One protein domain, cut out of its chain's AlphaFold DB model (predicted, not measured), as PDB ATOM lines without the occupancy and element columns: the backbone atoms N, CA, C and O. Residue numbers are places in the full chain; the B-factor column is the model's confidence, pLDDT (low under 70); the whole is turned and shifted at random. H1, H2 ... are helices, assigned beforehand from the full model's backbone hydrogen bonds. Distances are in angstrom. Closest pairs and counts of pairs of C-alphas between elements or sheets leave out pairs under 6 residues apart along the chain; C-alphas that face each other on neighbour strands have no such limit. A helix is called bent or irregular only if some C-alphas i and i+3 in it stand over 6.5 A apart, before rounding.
ATOM      1  N   LYS A 390     -37.093 -38.203 -24.304       98.56
ATOM      2  CA  LYS A 390     -36.122 -38.896 -25.160       98.56
ATOM      3  C   LYS A 390     -36.803 -39.371 -26.449       98.56
ATOM      4  O   LYS A 390     -37.831 -40.056 -26.361       98.56
ATOM      5  N   PRO A 391     -36.291 -39.016 -27.640       98.62
ATOM      6  CA  PRO A 391     -36.800 -39.548 -28.898       98.62
ATOM      7  C   PRO A 391     -36.628 -41.068 -28.961       98.62
ATOM      8  O   PRO A 391     -35.625 -41.608 -28.498       98.62
ATOM      9  N   LEU A 392     -37.605 -41.763 -29.541       98.44
ATOM     10  CA  LEU A 392     -37.562 -43.218 -29.672       98.44
ATOM     11  C   LEU A 392     -36.335 -43.631 -30.499       98.44
ATOM     12  O   LEU A 392     -36.165 -43.138 -31.610       98.44
ATOM     13  N   GLY A 393     -35.502 -44.522 -29.956       97.94
ATOM     14  CA  GLY A 393     -34.258 -44.971 -30.597       97.94
ATOM     15  C   GLY A 393     -33.018 -44.118 -30.288       97.94
ATOM     16  O   GLY A 393     -31.941 -44.425 -30.789       97.94
ATOM     17  N   TYR A 394     -33.135 -43.081 -29.449       98.25
ATOM     18  CA  TYR A 394     -32.040 -42.154 -29.141       98.25
ATOM     19  C   TYR A 394     -31.841 -41.962 -27.631       98.25
ATOM     20  O   TYR A 394     -32.783 -42.006 -26.843       98.25
ATOM     21  N   GLN A 395     -30.589 -41.735 -27.219       97.50
ATOM     22  CA  GLN A 395     -30.204 -41.673 -25.799       97.50
ATOM     23  C   GLN A 395     -30.391 -40.287 -25.162       97.50
ATOM     24  O   GLN A 395     -30.649 -40.185 -23.956       97.50
ATOM     25  N   TYR A 396     -30.279 -39.232 -25.970       98.50
ATOM     26  CA  TYR A 396     -30.334 -37.835 -25.539       98.50
ATOM     27  C   TYR A 396     -31.761 -37.287 -25.574       98.50
ATOM     28  O   TYR A 396     -32.554 -37.653 -26.440       98.50
ATOM     29  N   SER A 397     -32.090 -36.397 -24.639       98.56
ATOM     30  CA  SER A 397     -33.382 -35.703 -24.623       98.56
ATOM     31  C   SER A 397     -33.497 -34.712 -25.780       98.56
ATOM     32  O   SER A 397     -32.489 -34.234 -26.301       98.56
ATOM     33  N   ILE A 398     -34.726 -34.336 -26.137       98.81
ATOM     34  CA  ILE A 398     -35.002 -33.304 -27.144       98.81
ATOM     35  C   ILE A 398     -34.268 -31.989 -26.824       98.81
ATOM     36  O   ILE A 398     -33.743 -31.352 -27.735       98.81
ATOM     37  N   ALA A 399     -34.146 -31.623 -25.544       98.25
ATOM     38  CA  ALA A 399     -33.387 -30.453 -25.091       98.25
ATOM     39  C   ALA A 399     -31.930 -30.440 -25.586       98.25
ATOM     40  O   ALA A 399     -31.383 -29.372 -25.840       98.25
ATOM     41  N   SER A 400     -31.310 -31.612 -25.760       98.31
ATOM     42  CA  SER A 400     -29.927 -31.725 -26.248       98.31
ATOM     43  C   SER A 400     -29.803 -31.332 -27.726       98.31
ATOM     44  O   SER A 400     -28.749 -30.881 -28.164       98.31
ATOM     45  N   TYR A 401     -30.886 -31.485 -28.491       98.38
ATOM     46  CA  TYR A 401     -30.962 -31.129 -29.907       98.38
ATOM     47  C   TYR A 401     -31.472 -29.697 -30.119       98.38
ATOM     48  O   TYR A 401     -31.063 -29.042 -31.072       98.38
ATOM     49  N   ALA A 402     -32.364 -29.212 -29.250       97.44
ATOM     50  CA  ALA A 402     -33.117 -27.975 -29.438       97.44
ATOM     51  C   ALA A 402     -32.449 -26.744 -28.808       97.44
ATOM     52  O   ALA A 402     -32.771 -26.364 -27.677       97.44
ATOM     53  N   ARG A 403     -31.567 -26.068 -29.558       94.81
ATOM     54  CA  ARG A 403     -31.025 -24.757 -29.165       94.81
ATOM     55  C   ARG A 403     -31.938 -23.614 -29.601       94.81
ATOM     56  O   ARG A 403     -32.115 -22.666 -28.839       94.81
ATOM     57  N   SER A 404     -32.558 -23.710 -30.777       96.75
ATOM     58  CA  SER A 404     -33.399 -22.648 -31.336       96.75
ATOM     59  C   SER A 404     -34.789 -22.577 -30.696       96.75
ATOM     60  O   SER A 404     -35.412 -23.590 -30.362       96.75
ATOM     61  N   ASN A 405     -35.334 -21.360 -30.614       97.94
ATOM     62  CA  ASN A 405     -36.722 -21.145 -30.196       97.94
ATOM     63  C   ASN A 405     -37.715 -21.809 -31.162       97.94
ATOM     64  O   ASN A 405     -38.768 -22.268 -30.726       97.94
ATOM     65  N   LEU A 406     -37.366 -21.949 -32.448       98.12
ATOM     66  CA  LEU A 406     -38.215 -22.614 -33.436       98.12
ATOM     67  C   LEU A 406     -38.433 -24.094 -33.113       98.12
ATOM     68  O   LEU A 406     -39.580 -24.551 -33.100       98.12
ATOM     69  N   LEU A 407     -37.368 -24.850 -32.827       98.56
ATOM     70  CA  LEU A 407     -37.515 -26.265 -32.485       98.56
ATOM     71  C   LEU A 407     -38.215 -26.437 -31.134       98.56
ATOM     72  O   LEU A 407     -39.121 -27.263 -31.028       98.56
ATOM     73  N   LYS A 408     -37.880 -25.610 -30.135       98.62
ATOM     74  CA  LYS A 408     -38.560 -25.614 -28.828       98.62
ATOM     75  C   LYS A 408     -40.066 -25.356 -28.967       98.62
ATOM     76  O   LYS A 408     -40.867 -26.134 -28.449       98.62
ATOM     77  N   ALA A 409     -40.466 -24.337 -29.729       98.25
ATOM     78  CA  ALA A 409     -41.874 -24.026 -29.983       98.25
ATOM     79  C   ALA A 409     -42.589 -25.130 -30.771       98.25
ATOM     80  O   ALA A 409     -43.725 -25.475 -30.460       98.25
ATOM     81  N   THR A 410     -41.914 -25.736 -31.751       98.44
ATOM     82  CA  THR A 410     -42.450 -26.871 -32.519       98.44
ATOM     83  C   THR A 410     -42.653 -28.099 -31.621       98.44
ATOM     84  O   THR A 410     -43.646 -28.815 -31.729       98.44
ATOM     85  N   VAL A 411     -41.747 -28.363 -30.684       98.50
ATOM     86  CA  VAL A 411     -41.900 -29.465 -29.721       98.50
ATOM     87  C   VAL A 411     -43.055 -29.191 -28.758       98.50
ATOM     88  O   VAL A 411     -43.886 -30.074 -28.554       98.50
ATOM     89  N   LEU A 412     -43.152 -27.969 -28.234       98.31
ATOM     90  CA  LEU A 412     -44.242 -27.544 -27.360       98.31
ATOM     91  C   LEU A 412     -45.611 -27.647 -28.052       98.31
ATOM     92  O   LEU A 412     -46.520 -28.256 -27.499       98.31
ATOM     93  N   ASP A 413     -45.738 -27.138 -29.277       97.69
ATOM     94  CA  ASP A 413     -46.949 -27.222 -30.103       97.69
ATOM     95  C   ASP A 413     -47.408 -28.677 -30.309       97.69
ATOM     96  O   ASP A 413     -48.585 -29.001 -30.147       97.69
ATOM     97  N   HIS A 414     -46.468 -29.593 -30.583       98.06
ATOM     98  CA  HIS A 414     -46.791 -31.016 -30.695       98.06
ATOM     99  C   HIS A 414     -47.202 -31.607 -29.343       98.06
ATOM    100  O   HIS A 414     -48.143 -32.394 -29.274       98.06
ATOM    101  N   HIS A 415     -46.528 -31.225 -28.259       97.38
ATOM    102  CA  HIS A 415     -46.820 -31.755 -26.933       97.38
ATOM    103  C   HIS A 415     -48.157 -31.251 -26.370       97.38
ATOM    104  O   HIS A 415     -48.808 -31.970 -25.615       97.38
ATOM    105  N   VAL A 416     -48.604 -30.048 -26.737       94.19
ATOM    106  CA  VAL A 416     -49.961 -29.574 -26.425       94.19
ATOM    107  C   VAL A 416     -50.998 -30.362 -27.225       94.19
ATOM    108  O   VAL A 416     -51.934 -30.896 -26.641       94.19
ATOM    109  N   ASN A 417     -50.789 -30.552 -28.531       93.75
ATOM    110  CA  ASN A 417     -51.787 -31.211 -29.374       93.75
ATOM    111  C   ASN A 417     -51.850 -32.742 -29.191       93.75
ATOM    112  O   ASN A 417     -52.934 -33.323 -29.153       93.75
ATOM    113  N   ARG A 418     -50.700 -33.424 -29.143       94.12
ATOM    114  CA  ARG A 418     -50.562 -34.892 -29.121       94.12
ATOM    115  C   ARG A 418     -49.309 -35.334 -28.335       94.12
ATOM    116  O   ARG A 418     -48.368 -35.877 -28.921       94.12
ATOM    117  N   PRO A 419     -49.290 -35.189 -26.998       94.94
ATOM    118  CA  PRO A 419     -48.102 -35.471 -26.179       94.94
ATOM    119  C   PRO A 419     -47.531 -36.884 -26.381       94.94
ATOM    120  O   PRO A 419     -46.316 -37.053 -26.486       94.94
ATOM    121  N   GLY A 420     -48.394 -37.897 -26.530       96.88
ATOM    122  CA  GLY A 420     -47.987 -39.298 -26.695       96.88
ATOM    123  C   GLY A 420     -47.237 -39.627 -27.996       96.88
ATOM    124  O   GLY A 420     -46.673 -40.713 -28.110       96.88
ATOM    125  N   TYR A 421     -47.201 -38.721 -28.979       98.12
ATOM    126  CA  TYR A 421     -46.508 -38.951 -30.253       98.12
ATOM    127  C   TYR A 421     -45.163 -38.234 -30.376       98.12
ATOM    128  O   TYR A 421     -44.394 -38.574 -31.278       98.12
ATOM    129  N   VAL A 422     -44.832 -37.332 -29.447       98.62
ATOM    130  CA  VAL A 422     -43.602 -36.526 -29.488       98.62
ATOM    131  C   VAL A 422     -42.349 -37.399 -29.587       98.62
ATOM    132  O   VAL A 422     -41.565 -37.222 -30.514       98.62
ATOM    133  N   SER A 423     -42.187 -38.391 -28.702       98.69
ATOM    134  CA  SER A 423     -41.000 -39.266 -28.695       98.69
ATOM    135  C   SER A 423     -40.804 -40.003 -30.028       98.69
ATOM    136  O   SER A 423     -39.711 -39.994 -30.597       98.69
ATOM    137  N   LYS A 424     -41.873 -40.604 -30.566       98.69
ATOM    138  CA  LYS A 424     -41.818 -41.394 -31.804       98.69
ATOM    139  C   LYS A 424     -41.586 -40.524 -33.039       98.69
ATOM    140  O   LYS A 424     -40.787 -40.891 -33.894       98.69
ATOM    141  N   ASP A 425     -42.274 -39.392 -33.151       98.75
ATOM    142  CA  ASP A 425     -42.185 -38.559 -34.356       98.75
ATOM    143  C   ASP A 425     -40.890 -37.745 -34.392       98.75
ATOM    144  O   ASP A 425     -40.325 -37.548 -35.466       98.75
ATOM    145  N   PHE A 426     -40.368 -37.339 -33.231       98.81
ATOM    146  CA  PHE A 426     -39.035 -36.749 -33.158       98.81
ATOM    147  C   PHE A 426     -37.956 -37.790 -33.489       98.81
ATOM    148  O   PHE A 426     -37.017 -37.480 -34.215       98.81
ATOM    149  N   GLY A 427     -38.118 -39.042 -33.036       98.75
ATOM    150  CA  GLY A 427     -37.231 -40.153 -33.405       98.75
ATOM    151  C   GLY A 427     -37.146 -40.338 -34.921       98.75
ATOM    152  O   GLY A 427     -36.056 -40.333 -35.476       98.75
ATOM    153  N   LYS A 428     -38.292 -40.337 -35.616       98.75
ATOM    154  CA  LYS A 428     -38.333 -40.380 -37.089       98.75
ATOM    155  C   LYS A 428     -37.622 -39.202 -37.757       98.75
ATOM    156  O   LYS A 428     -37.004 -39.376 -38.803       98.75
ATOM    157  N   ALA A 429     -37.716 -38.004 -37.182       98.75
ATOM    158  CA  ALA A 429     -37.001 -36.842 -37.704       98.75
ATOM    159  C   ALA A 429     -35.482 -36.995 -37.558       98.75
ATOM    160  O   ALA A 429     -34.737 -36.597 -38.454       98.75
ATOM    161  N   LEU A 430     -35.024 -37.614 -36.468       98.81
ATOM    162  CA  LEU A 430     -33.622 -37.978 -36.302       98.81
ATOM    163  C   LEU A 430     -33.208 -39.088 -37.276       98.81
ATOM    164  O   LEU A 430     -32.155 -38.964 -37.892       98.81
ATOM    165  N   ASP A 431     -34.034 -40.114 -37.489       98.69
ATOM    166  CA  ASP A 431     -33.755 -41.177 -38.467       98.69
ATOM    167  C   ASP A 431     -33.553 -40.599 -39.871       98.69
ATOM    168  O   ASP A 431     -32.574 -40.919 -40.545       98.69
ATOM    169  N   TYR A 432     -34.435 -39.681 -40.276       98.50
ATOM    170  CA  TYR A 432     -34.283 -38.931 -41.518       98.50
ATOM    171  C   TYR A 432     -33.002 -38.085 -41.530       98.50
ATOM    172  O   TYR A 432     -32.242 -38.122 -42.494       98.50
ATOM    173  N   PHE A 433     -32.717 -37.346 -40.455       98.62
ATOM    174  CA  PHE A 433     -31.505 -36.534 -40.361       98.62
ATOM    175  C   PHE A 433     -30.223 -37.368 -40.523       98.62
ATOM    176  O   PHE A 433     -29.320 -36.958 -41.255       98.62
ATOM    177  N   TYR A 434     -30.141 -38.535 -39.879       98.50
ATOM    178  CA  TYR A 434     -28.965 -39.403 -39.951       98.50
ATOM    179  C   TYR A 434     -28.880 -40.208 -41.248       98.50
ATOM    180  O   TYR A 434     -27.770 -40.562 -41.639       98.50
ATOM    181  N   SER A 435     -29.993 -40.469 -41.943       97.75
ATOM    182  CA  SER A 435     -29.933 -41.092 -43.272       97.75
ATOM    183  C   SER A 435     -29.289 -40.161 -44.303       97.75
ATOM    184  O   SER A 435     -28.540 -40.623 -45.160       97.75
ATOM    185  N   VAL A 436     -29.504 -38.846 -44.173       97.06
ATOM    186  CA  VAL A 436     -28.874 -37.832 -45.036       97.06
ATOM    187  C   VAL A 436     -27.543 -37.296 -44.486       97.06
ATOM    188  O   VAL A 436     -26.767 -36.709 -45.235       97.06
ATOM    189  N   ASN A 437     -27.229 -37.530 -43.204       97.31
ATOM    190  CA  ASN A 437     -25.951 -37.179 -42.566       97.31
ATOM    191  C   ASN A 437     -25.321 -38.390 -41.841       97.31
ATOM    192  O   ASN A 437     -25.174 -38.364 -40.615       97.31
ATOM    193  N   PRO A 438     -24.884 -39.444 -42.558       97.12
ATOM    194  CA  PRO A 438     -24.427 -40.694 -41.935       97.12
ATOM    195  C   PRO A 438     -23.157 -40.550 -41.081       97.12
ATOM    196  O   PRO A 438     -22.884 -41.400 -40.240       97.12
ATOM    197  N   LYS A 439     -22.382 -39.475 -41.276       96.75
ATOM    198  CA  LYS A 439     -21.157 -39.180 -40.512       96.75
ATOM    199  C   LYS A 439     -21.388 -38.288 -39.286       96.75
ATOM    200  O   LYS A 439     -20.439 -38.026 -38.552       96.75
ATOM    201  N   ALA A 440     -22.599 -37.767 -39.077       97.69
ATOM    202  CA  ALA A 440     -22.880 -36.926 -37.916       97.69
ATOM    203  C   ALA A 440     -22.831 -37.760 -36.624       97.69
ATOM    204  O   ALA A 440     -23.398 -38.854 -36.571       97.69
ATOM    205  N   SER A 441     -22.189 -37.234 -35.572       97.56
ATOM    206  CA  SER A 441     -22.169 -37.891 -34.256       97.56
ATOM    207  C   SER A 441     -23.591 -38.089 -33.732       97.56
ATOM    208  O   SER A 441     -24.444 -37.209 -33.878       97.56
ATOM    209  N   LYS A 442     -23.835 -39.227 -33.073       96.19
ATOM    210  CA  LYS A 442     -25.097 -39.505 -32.372       96.19
ATOM    211  C   LYS A 442     -25.259 -38.686 -31.088       96.19
ATOM    212  O   LYS A 442     -26.360 -38.649 -30.541       96.19
ATOM    213  N   ASN A 443     -24.189 -38.047 -30.614       97.69
ATOM    214  CA  ASN A 443     -24.201 -37.115 -29.497       97.69
ATOM    215  C   ASN A 443     -24.276 -35.665 -30.007       97.69
ATOM    216  O   ASN A 443     -23.307 -35.182 -30.596       97.69
ATOM    217  N   PRO A 444     -25.386 -34.941 -29.764       97.25
ATOM    218  CA  PRO A 444     -25.536 -33.555 -30.207       97.25
ATOM    219  C   PRO A 444     -24.491 -32.591 -29.645       97.25
ATOM    220  O   PRO A 444     -24.223 -31.560 -30.257       97.25
ATOM    221  N   ALA A 445     -23.883 -32.911 -28.496       97.19
ATOM    222  CA  ALA A 445     -22.816 -32.090 -27.928       97.19
ATOM    223  C   ALA A 445     -21.586 -32.007 -28.854       97.19
ATOM    224  O   ALA A 445     -20.906 -30.983 -28.873       97.19
ATOM    225  N   ASP A 446     -21.360 -33.026 -29.688       97.94
ATOM    226  CA  ASP A 446     -20.207 -33.104 -30.591       97.94
ATOM    227  C   ASP A 446     -20.420 -32.324 -31.900       97.94
ATOM    228  O   ASP A 446     -19.524 -32.239 -32.737       97.94
ATOM    229  N   TRP A 447     -21.614 -31.767 -32.137       97.50
ATOM    230  CA  TRP A 447     -21.939 -31.126 -33.416       97.50
ATOM    231  C   TRP A 447     -21.231 -29.784 -33.630       97.50
ATOM    232  O   TRP A 447     -21.144 -29.319 -34.772       97.50
ATOM    233  N   GLY A 448     -20.738 -29.153 -32.560       96.00
ATOM    234  CA  GLY A 448     -20.018 -27.878 -32.613       96.00
ATOM    235  C   GLY A 448     -20.739 -26.827 -33.468       96.00
ATOM    236  O   GLY A 448     -21.937 -26.581 -33.306       96.00
ATOM    237  N   ASN A 449     -20.023 -26.251 -34.435       95.94
ATOM    238  CA  ASN A 449     -20.555 -25.234 -35.352       95.94
ATOM    239  C   ASN A 449     -21.622 -25.766 -36.326       95.94
ATOM    240  O   ASN A 449     -22.377 -24.982 -36.900       95.94
ATOM    241  N   SER A 450     -21.729 -27.087 -36.511       97.38
ATOM    242  CA  SER A 450     -22.768 -27.681 -37.363       97.38
ATOM    243  C   SER A 450     -24.136 -27.749 -36.686       97.38
ATOM    244  O   SER A 450     -25.121 -28.003 -37.384       97.38
ATOM    245  N   HIS A 451     -24.230 -27.496 -35.372       97.81
ATOM    246  CA  HIS A 451     -25.468 -27.669 -34.602       97.81
ATOM    247  C   HIS A 451     -26.649 -26.922 -35.221       97.81
ATOM    248  O   HIS A 451     -27.670 -27.536 -35.505       97.81
ATOM    249  N   ASN A 452     -26.498 -25.628 -35.519       95.81
ATOM    250  CA  ASN A 452     -27.585 -24.811 -36.075       95.81
ATOM    251  C   ASN A 452     -28.092 -25.353 -37.420       95.81
ATOM    252  O   ASN A 452     -29.294 -25.368 -37.682       95.81
ATOM    253  N   ARG A 453     -27.176 -25.825 -38.274       96.75
ATOM    254  CA  ARG A 453     -27.523 -26.428 -39.565       96.75
ATOM    255  C   ARG A 453     -28.253 -27.755 -39.365       96.75
ATOM    256  O   ARG A 453     -29.283 -27.970 -39.993       96.75
ATOM    257  N   TYR A 454     -27.741 -28.630 -38.504       98.38
ATOM    258  CA  TYR A 454     -28.339 -29.939 -38.232       98.38
ATOM    259  C   TYR A 454     -29.709 -29.824 -37.566       98.38
ATOM    260  O   TYR A 454     -30.663 -30.466 -38.002       98.38
ATOM    261  N   GLU A 455     -29.845 -28.926 -36.595       98.12
ATOM    262  CA  GLU A 455     -31.124 -28.612 -35.969       98.12
ATOM    263  C   GLU A 455     -32.152 -28.124 -36.998       98.12
ATOM    264  O   GLU A 455     -33.304 -28.551 -36.955       98.12
ATOM    265  N   LYS A 456     -31.733 -27.301 -37.974       96.44
ATOM    266  CA  LYS A 456     -32.601 -26.845 -39.069       96.44
ATOM    267  C   LYS A 456     -33.164 -28.016 -39.889       96.44
ATOM    268  O   LYS A 456     -34.365 -28.044 -40.141       96.44
ATOM    269  N   TYR A 457     -32.333 -28.998 -40.259       96.38
ATOM    270  CA  TYR A 457     -32.798 -30.207 -40.960       96.38
ATOM    271  C   TYR A 457     -33.839 -30.974 -40.140       96.38
ATOM    272  O   TYR A 457     -34.870 -31.390 -40.670       96.38
ATOM    273  N   ILE A 458     -33.578 -31.129 -38.841       98.69
ATOM    274  CA  ILE A 458     -34.462 -31.859 -37.931       98.69
ATOM    275  C   ILE A 458     -35.799 -31.135 -37.794       98.69
ATOM    276  O   ILE A 458     -36.842 -31.764 -37.962       98.69
ATOM    277  N   VAL A 459     -35.799 -29.827 -37.517       98.44
ATOM    278  CA  VAL A 459     -37.037 -29.068 -37.286       98.44
ATOM    279  C   VAL A 459     -37.874 -28.916 -38.553       98.44
ATOM    280  O   VAL A 459     -39.093 -29.057 -38.474       98.44
ATOM    281  N   ASP A 460     -37.255 -28.703 -39.720       97.69
ATOM    282  CA  ASP A 460     -37.988 -28.589 -40.985       97.69
ATOM    283  C   ASP A 460     -38.667 -29.918 -41.360       97.69
ATOM    284  O   ASP A 460     -39.816 -29.913 -41.809       97.69
ATOM    285  N   TYR A 461     -38.027 -31.067 -41.096       98.50
ATOM    286  CA  TYR A 461     -38.680 -32.367 -41.259       98.50
ATOM    287  C   TYR A 461     -39.755 -32.600 -40.188       98.50
ATOM    288  O   TYR A 461     -40.911 -32.887 -40.509       98.50
ATOM    289  N   TYR A 462     -39.394 -32.462 -38.910       98.69
ATOM    290  CA  TYR A 462     -40.261 -32.750 -37.768       98.69
ATOM    291  C   TYR A 462     -41.533 -31.900 -37.771       98.69
ATOM    292  O   TYR A 462     -42.629 -32.427 -37.583       98.69
ATOM    293  N   GLY A 463     -41.403 -30.596 -38.028       97.38
ATOM    294  CA  GLY A 463     -42.513 -29.649 -38.027       97.38
ATOM    295  C   GLY A 463     -43.622 -30.018 -39.011       97.38
ATOM    296  O   GLY A 463     -44.799 -29.815 -38.704       97.38
ATOM    297  N   ILE A 464     -43.258 -30.622 -40.145       97.75
ATOM    298  CA  ILE A 464     -44.178 -31.000 -41.225       97.75
ATOM    299  C   ILE A 464     -44.739 -32.418 -41.043       97.75
ATOM    300  O   ILE A 464     -45.919 -32.632 -41.313       97.75
ATOM    301  N   HIS A 465     -43.920 -33.380 -40.601       98.06
ATOM    302  CA  HIS A 465     -44.255 -34.814 -40.657       98.06
ATOM    303  C   HIS A 465     -44.765 -35.413 -39.338       98.06
ATOM    304  O   HIS A 465     -45.197 -36.569 -39.311       98.06
ATOM    305  N   ARG A 466     -44.717 -34.660 -38.234       97.69
ATOM    306  CA  ARG A 466     -45.309 -35.068 -36.951       97.69
ATOM    307  C   ARG A 466     -46.829 -35.227 -37.048       97.69
ATOM    308  O   ARG A 466     -47.502 -34.513 -37.793       97.69
ATOM    309  N   ARG A 467     -47.382 -36.152 -36.267       97.75
ATOM    310  CA  ARG A 467     -48.823 -36.424 -36.224       97.75
ATOM    311  C   ARG A 467     -49.560 -35.371 -35.402       97.75
ATOM    312  O   ARG A 467     -49.093 -34.930 -34.362       97.75
ATOM    313  N   GLY A 468     -50.768 -35.027 -35.835       93.12
ATOM    314  CA  GLY A 468     -51.650 -34.097 -35.135       93.12
ATOM    315  C   GLY A 468     -52.504 -33.294 -36.106       93.12
ATOM    316  O   GLY A 468     -52.505 -33.561 -37.306       93.12
ATOM    317  N   THR A 469     -53.246 -32.326 -35.582       90.75
ATOM    318  CA  THR A 469     -54.137 -31.485 -36.393       90.75
ATOM    319  C   THR A 469     -53.345 -30.388 -37.110       90.75
ATOM    320  O   THR A 469     -52.646 -29.619 -36.460       90.75
ATOM    321  N   ASP A 470     -53.449 -30.310 -38.441       94.12
ATOM    322  CA  ASP A 470     -52.907 -29.224 -39.282       94.12
ATOM    323  C   ASP A 470     -51.413 -28.897 -39.074       94.12
ATOM    324  O   ASP A 470     -50.973 -27.755 -39.230       94.12
ATOM    325  N   MET A 471     -50.600 -29.906 -38.740       94.88
ATOM    326  CA  MET A 471     -49.219 -29.722 -38.266       94.88
ATOM    327  C   MET A 471     -48.315 -28.944 -39.230       94.88
ATOM    328  O   MET A 471     -47.546 -28.095 -38.776       94.88
ATOM    329  N   LYS A 472     -48.461 -29.157 -40.545       97.38
ATOM    330  CA  LYS A 472     -47.731 -28.412 -41.583       97.38
ATOM    331  C   LYS A 472     -48.055 -26.914 -41.554       97.38
ATOM    332  O   LYS A 472     -47.141 -26.091 -41.582       97.38
ATOM    333  N   GLN A 473     -49.338 -26.554 -41.470       97.62
ATOM    334  CA  GLN A 473     -49.759 -25.151 -41.419       97.62
ATOM    335  C   GLN A 473     -49.336 -24.502 -40.098       97.62
ATOM    336  O   GLN A 473     -48.785 -23.401 -40.097       97.62
ATOM    337  N   ARG A 474     -49.524 -25.208 -38.975       97.06
ATOM    338  CA  ARG A 474     -49.084 -24.764 -37.643       97.06
ATOM    339  C   ARG A 474     -47.584 -24.487 -37.602       97.06
ATOM    340  O   ARG A 474     -47.174 -23.462 -37.063       97.06
ATOM    341  N   TYR A 475     -46.776 -25.353 -38.217       98.00
ATOM    342  CA  TYR A 475     -45.331 -25.160 -38.325       98.00
ATOM    343  C   TYR A 475     -44.963 -23.941 -39.179       98.00
ATOM    344  O   TYR A 475     -44.144 -23.128 -38.757       98.00
ATOM    345  N   SER A 476     -45.601 -23.761 -40.341       97.56
ATOM    346  CA  SER A 476     -45.388 -22.576 -41.187       97.56
ATOM    347  C   SER A 476     -45.684 -21.269 -40.433       97.56
ATOM    348  O   SER A 476     -44.892 -20.320 -40.452       97.56
ATOM    349  N   ASN A 477     -46.787 -21.253 -39.676       96.44
ATOM    350  CA  ASN A 477     -47.175 -20.121 -38.837       96.44
ATOM    351  C   ASN A 477     -46.148 -19.860 -37.722       96.44
ATOM    352  O   ASN A 477     -45.737 -18.717 -37.531       96.44
ATOM    353  N   LEU A 478     -45.703 -20.907 -37.017       96.69
ATOM    354  CA  LEU A 478     -44.664 -20.821 -35.982       96.69
ATOM    355  C   LEU A 478     -43.365 -20.238 -36.534       96.69
ATOM    356  O   LEU A 478     -42.822 -19.293 -35.968       96.69
ATOM    357  N   LYS A 479     -42.896 -20.773 -37.666       96.38
ATOM    358  CA  LYS A 479     -41.677 -20.322 -38.338       96.38
ATOM    359  C   LYS A 479     -41.755 -18.833 -38.667       96.38
ATOM    360  O   LYS A 479     -40.831 -18.092 -38.362       96.38
ATOM    361  N   THR A 480     -42.891 -18.383 -39.197       96.31
ATOM    362  CA  THR A 480     -43.130 -16.965 -39.506       96.31
ATOM    363  C   THR A 480     -43.112 -16.081 -38.259       96.31
ATOM    364  O   THR A 480     -42.556 -14.992 -38.300       96.31
ATOM    365  N   ARG A 481     -43.716 -16.525 -37.150       95.50
ATOM    366  CA  ARG A 481     -43.806 -15.732 -35.912       95.50
ATOM    367  C   ARG A 481     -42.489 -15.655 -35.143       95.50
ATOM    368  O   ARG A 481     -42.267 -14.659 -34.480       95.50
ATOM    369  N   ILE A 482     -41.644 -16.684 -35.224       94.12
ATOM    370  CA  ILE A 482     -40.349 -16.733 -34.520       94.12
ATOM    371  C   ILE A 482     -39.235 -16.010 -35.281       94.12
ATOM    372  O   ILE A 482     -38.255 -15.594 -34.674       94.12
ATOM    373  N   MET A 483     -39.352 -15.903 -36.606       85.00
ATOM    374  CA  MET A 483     -38.379 -15.189 -37.442       85.00
ATOM    375  C   MET A 483     -38.673 -13.686 -37.575       85.00
ATOM    376  O   MET A 483     -37.879 -12.981 -38.193       85.00
ATOM    377  N   LYS A 484     -39.810 -13.221 -37.047       73.12
ATOM    378  CA  LYS A 484     -40.091 -11.801 -36.809       73.12
ATOM    379  C   LYS A 484     -39.478 -11.397 -35.478       73.12
ATOM    380  O   LYS A 484     -38.979 -10.257 -35.416       73.12
TER     381      LYS A 484
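AT A GLANCE: This is residues 390 to 484 of the 484 residues of the protein "LysM domain-containing protein" of Cricetibacter osteomyelitidis (UniProt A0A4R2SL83). A compact, rounded cluster of crossed helices is built round H4, a long helix with a sharp kink near its residue 451. H2 and H3, a helical hairpin, both pack on H4, while H5 meets the last residues of H4 and folds back to pack on H2, and the single short turn H1 meets H4 near its first residue. The printed part has 95 residues with five named helices, H1 H2 H3 H4 H5 in that order along the chain, and no named strand, and the class is all helix. The radius of gyration of the C-alphas is 12.5 A, and the C-alphas span 33 by 30 by 21 A along their three main axes.

HOW THE PARTS SIT: H4, residues 444 to 465, is the hub and touches four other helices. It has a kink of 106 degrees near residue 451. H3, residues 419 to 436, touches H4 with its residues 425 to 433 alone. Their closest C-alphas, those of Ala 429 and Tyr 462, are 5.2 A apart, and the two run opposite ways at a steep tilt of 63 degrees. H2, residues 405 to 417, touches H4 with residues 406 to 410 alone, and H4 touches H2 with residues 455 to 463 alone. Their closest C-alphas are those of Leu 407 and Val 459, 5.6 A apart, and they run the same way at a steep tilt of 42 degrees. H2 and H3 form a helical hairpin, opposite ways at a steep tilt of 42 degrees; they touch, and their closest C-alphas, those of His 415 and Val 422, are 6.3 A apart. H5, residues 471 to 482, touches H4 with residues 471 to 475 alone, and the closest C-alphas, those of Ile 464 and Lys 472, are 4.4 A apart. H4 and H5 run opposite ways at a steep tilt of 50 degrees. H5 also touches H2, opposite ways at a steep tilt of 39 degrees, with the C-alphas of Leu 406 and Ile 482 closest at 6.3 A. H1, residues 398 to 401, touches H4, and the closest C-alphas are those of Tyr 401 and Pro 444, 6.0 A apart. H1 is near H2 and near H3, while H1 and H5 are apart, and so are H3 and H5. In H2 and H5 every pair of O of residue i and N of residue i+4 is within hydrogen-bond range, against 12 of 14 in H3 and 11 of 18 in H4, and H1 is too short for such a pair.

IN THESE COORDINATES: H4 measures 21.5 A from first to last C-alpha, beginning at C-alpha 444, (-25.536, -33.555, -30.207). It is irregular: C-alphas 446 and 449 are 9.2 A apart. H3 measures 27.0 A and is irregular too, with C-alphas 420 and 423 at 7.3 A. H2 measures 18.1 A and H5 16.2 A, and H5 ends at C-alpha 482, (-40.349, -16.733, -34.520). H1, with four residues, measures 5.4 A and begins at C-alpha 398, (-35.002, -33.304, -27.144).

THE WHOLE: The two C-alphas farthest apart are those of Gly 448 and Thr 469, 34.5 A, and the first and last printed C-alphas, of Lys 390 and Lys 484, are 29.8 A apart. The printed part has no cut and ends at Lys 484, the chain's last residue. The links H1 to H2, H2 to H3 and H4 to H5 are tight, H3 to H4 is short with 7 residues between them, and no link is long. The mean pLDDT of the printed part is 97.0, and no printed residue is under 70.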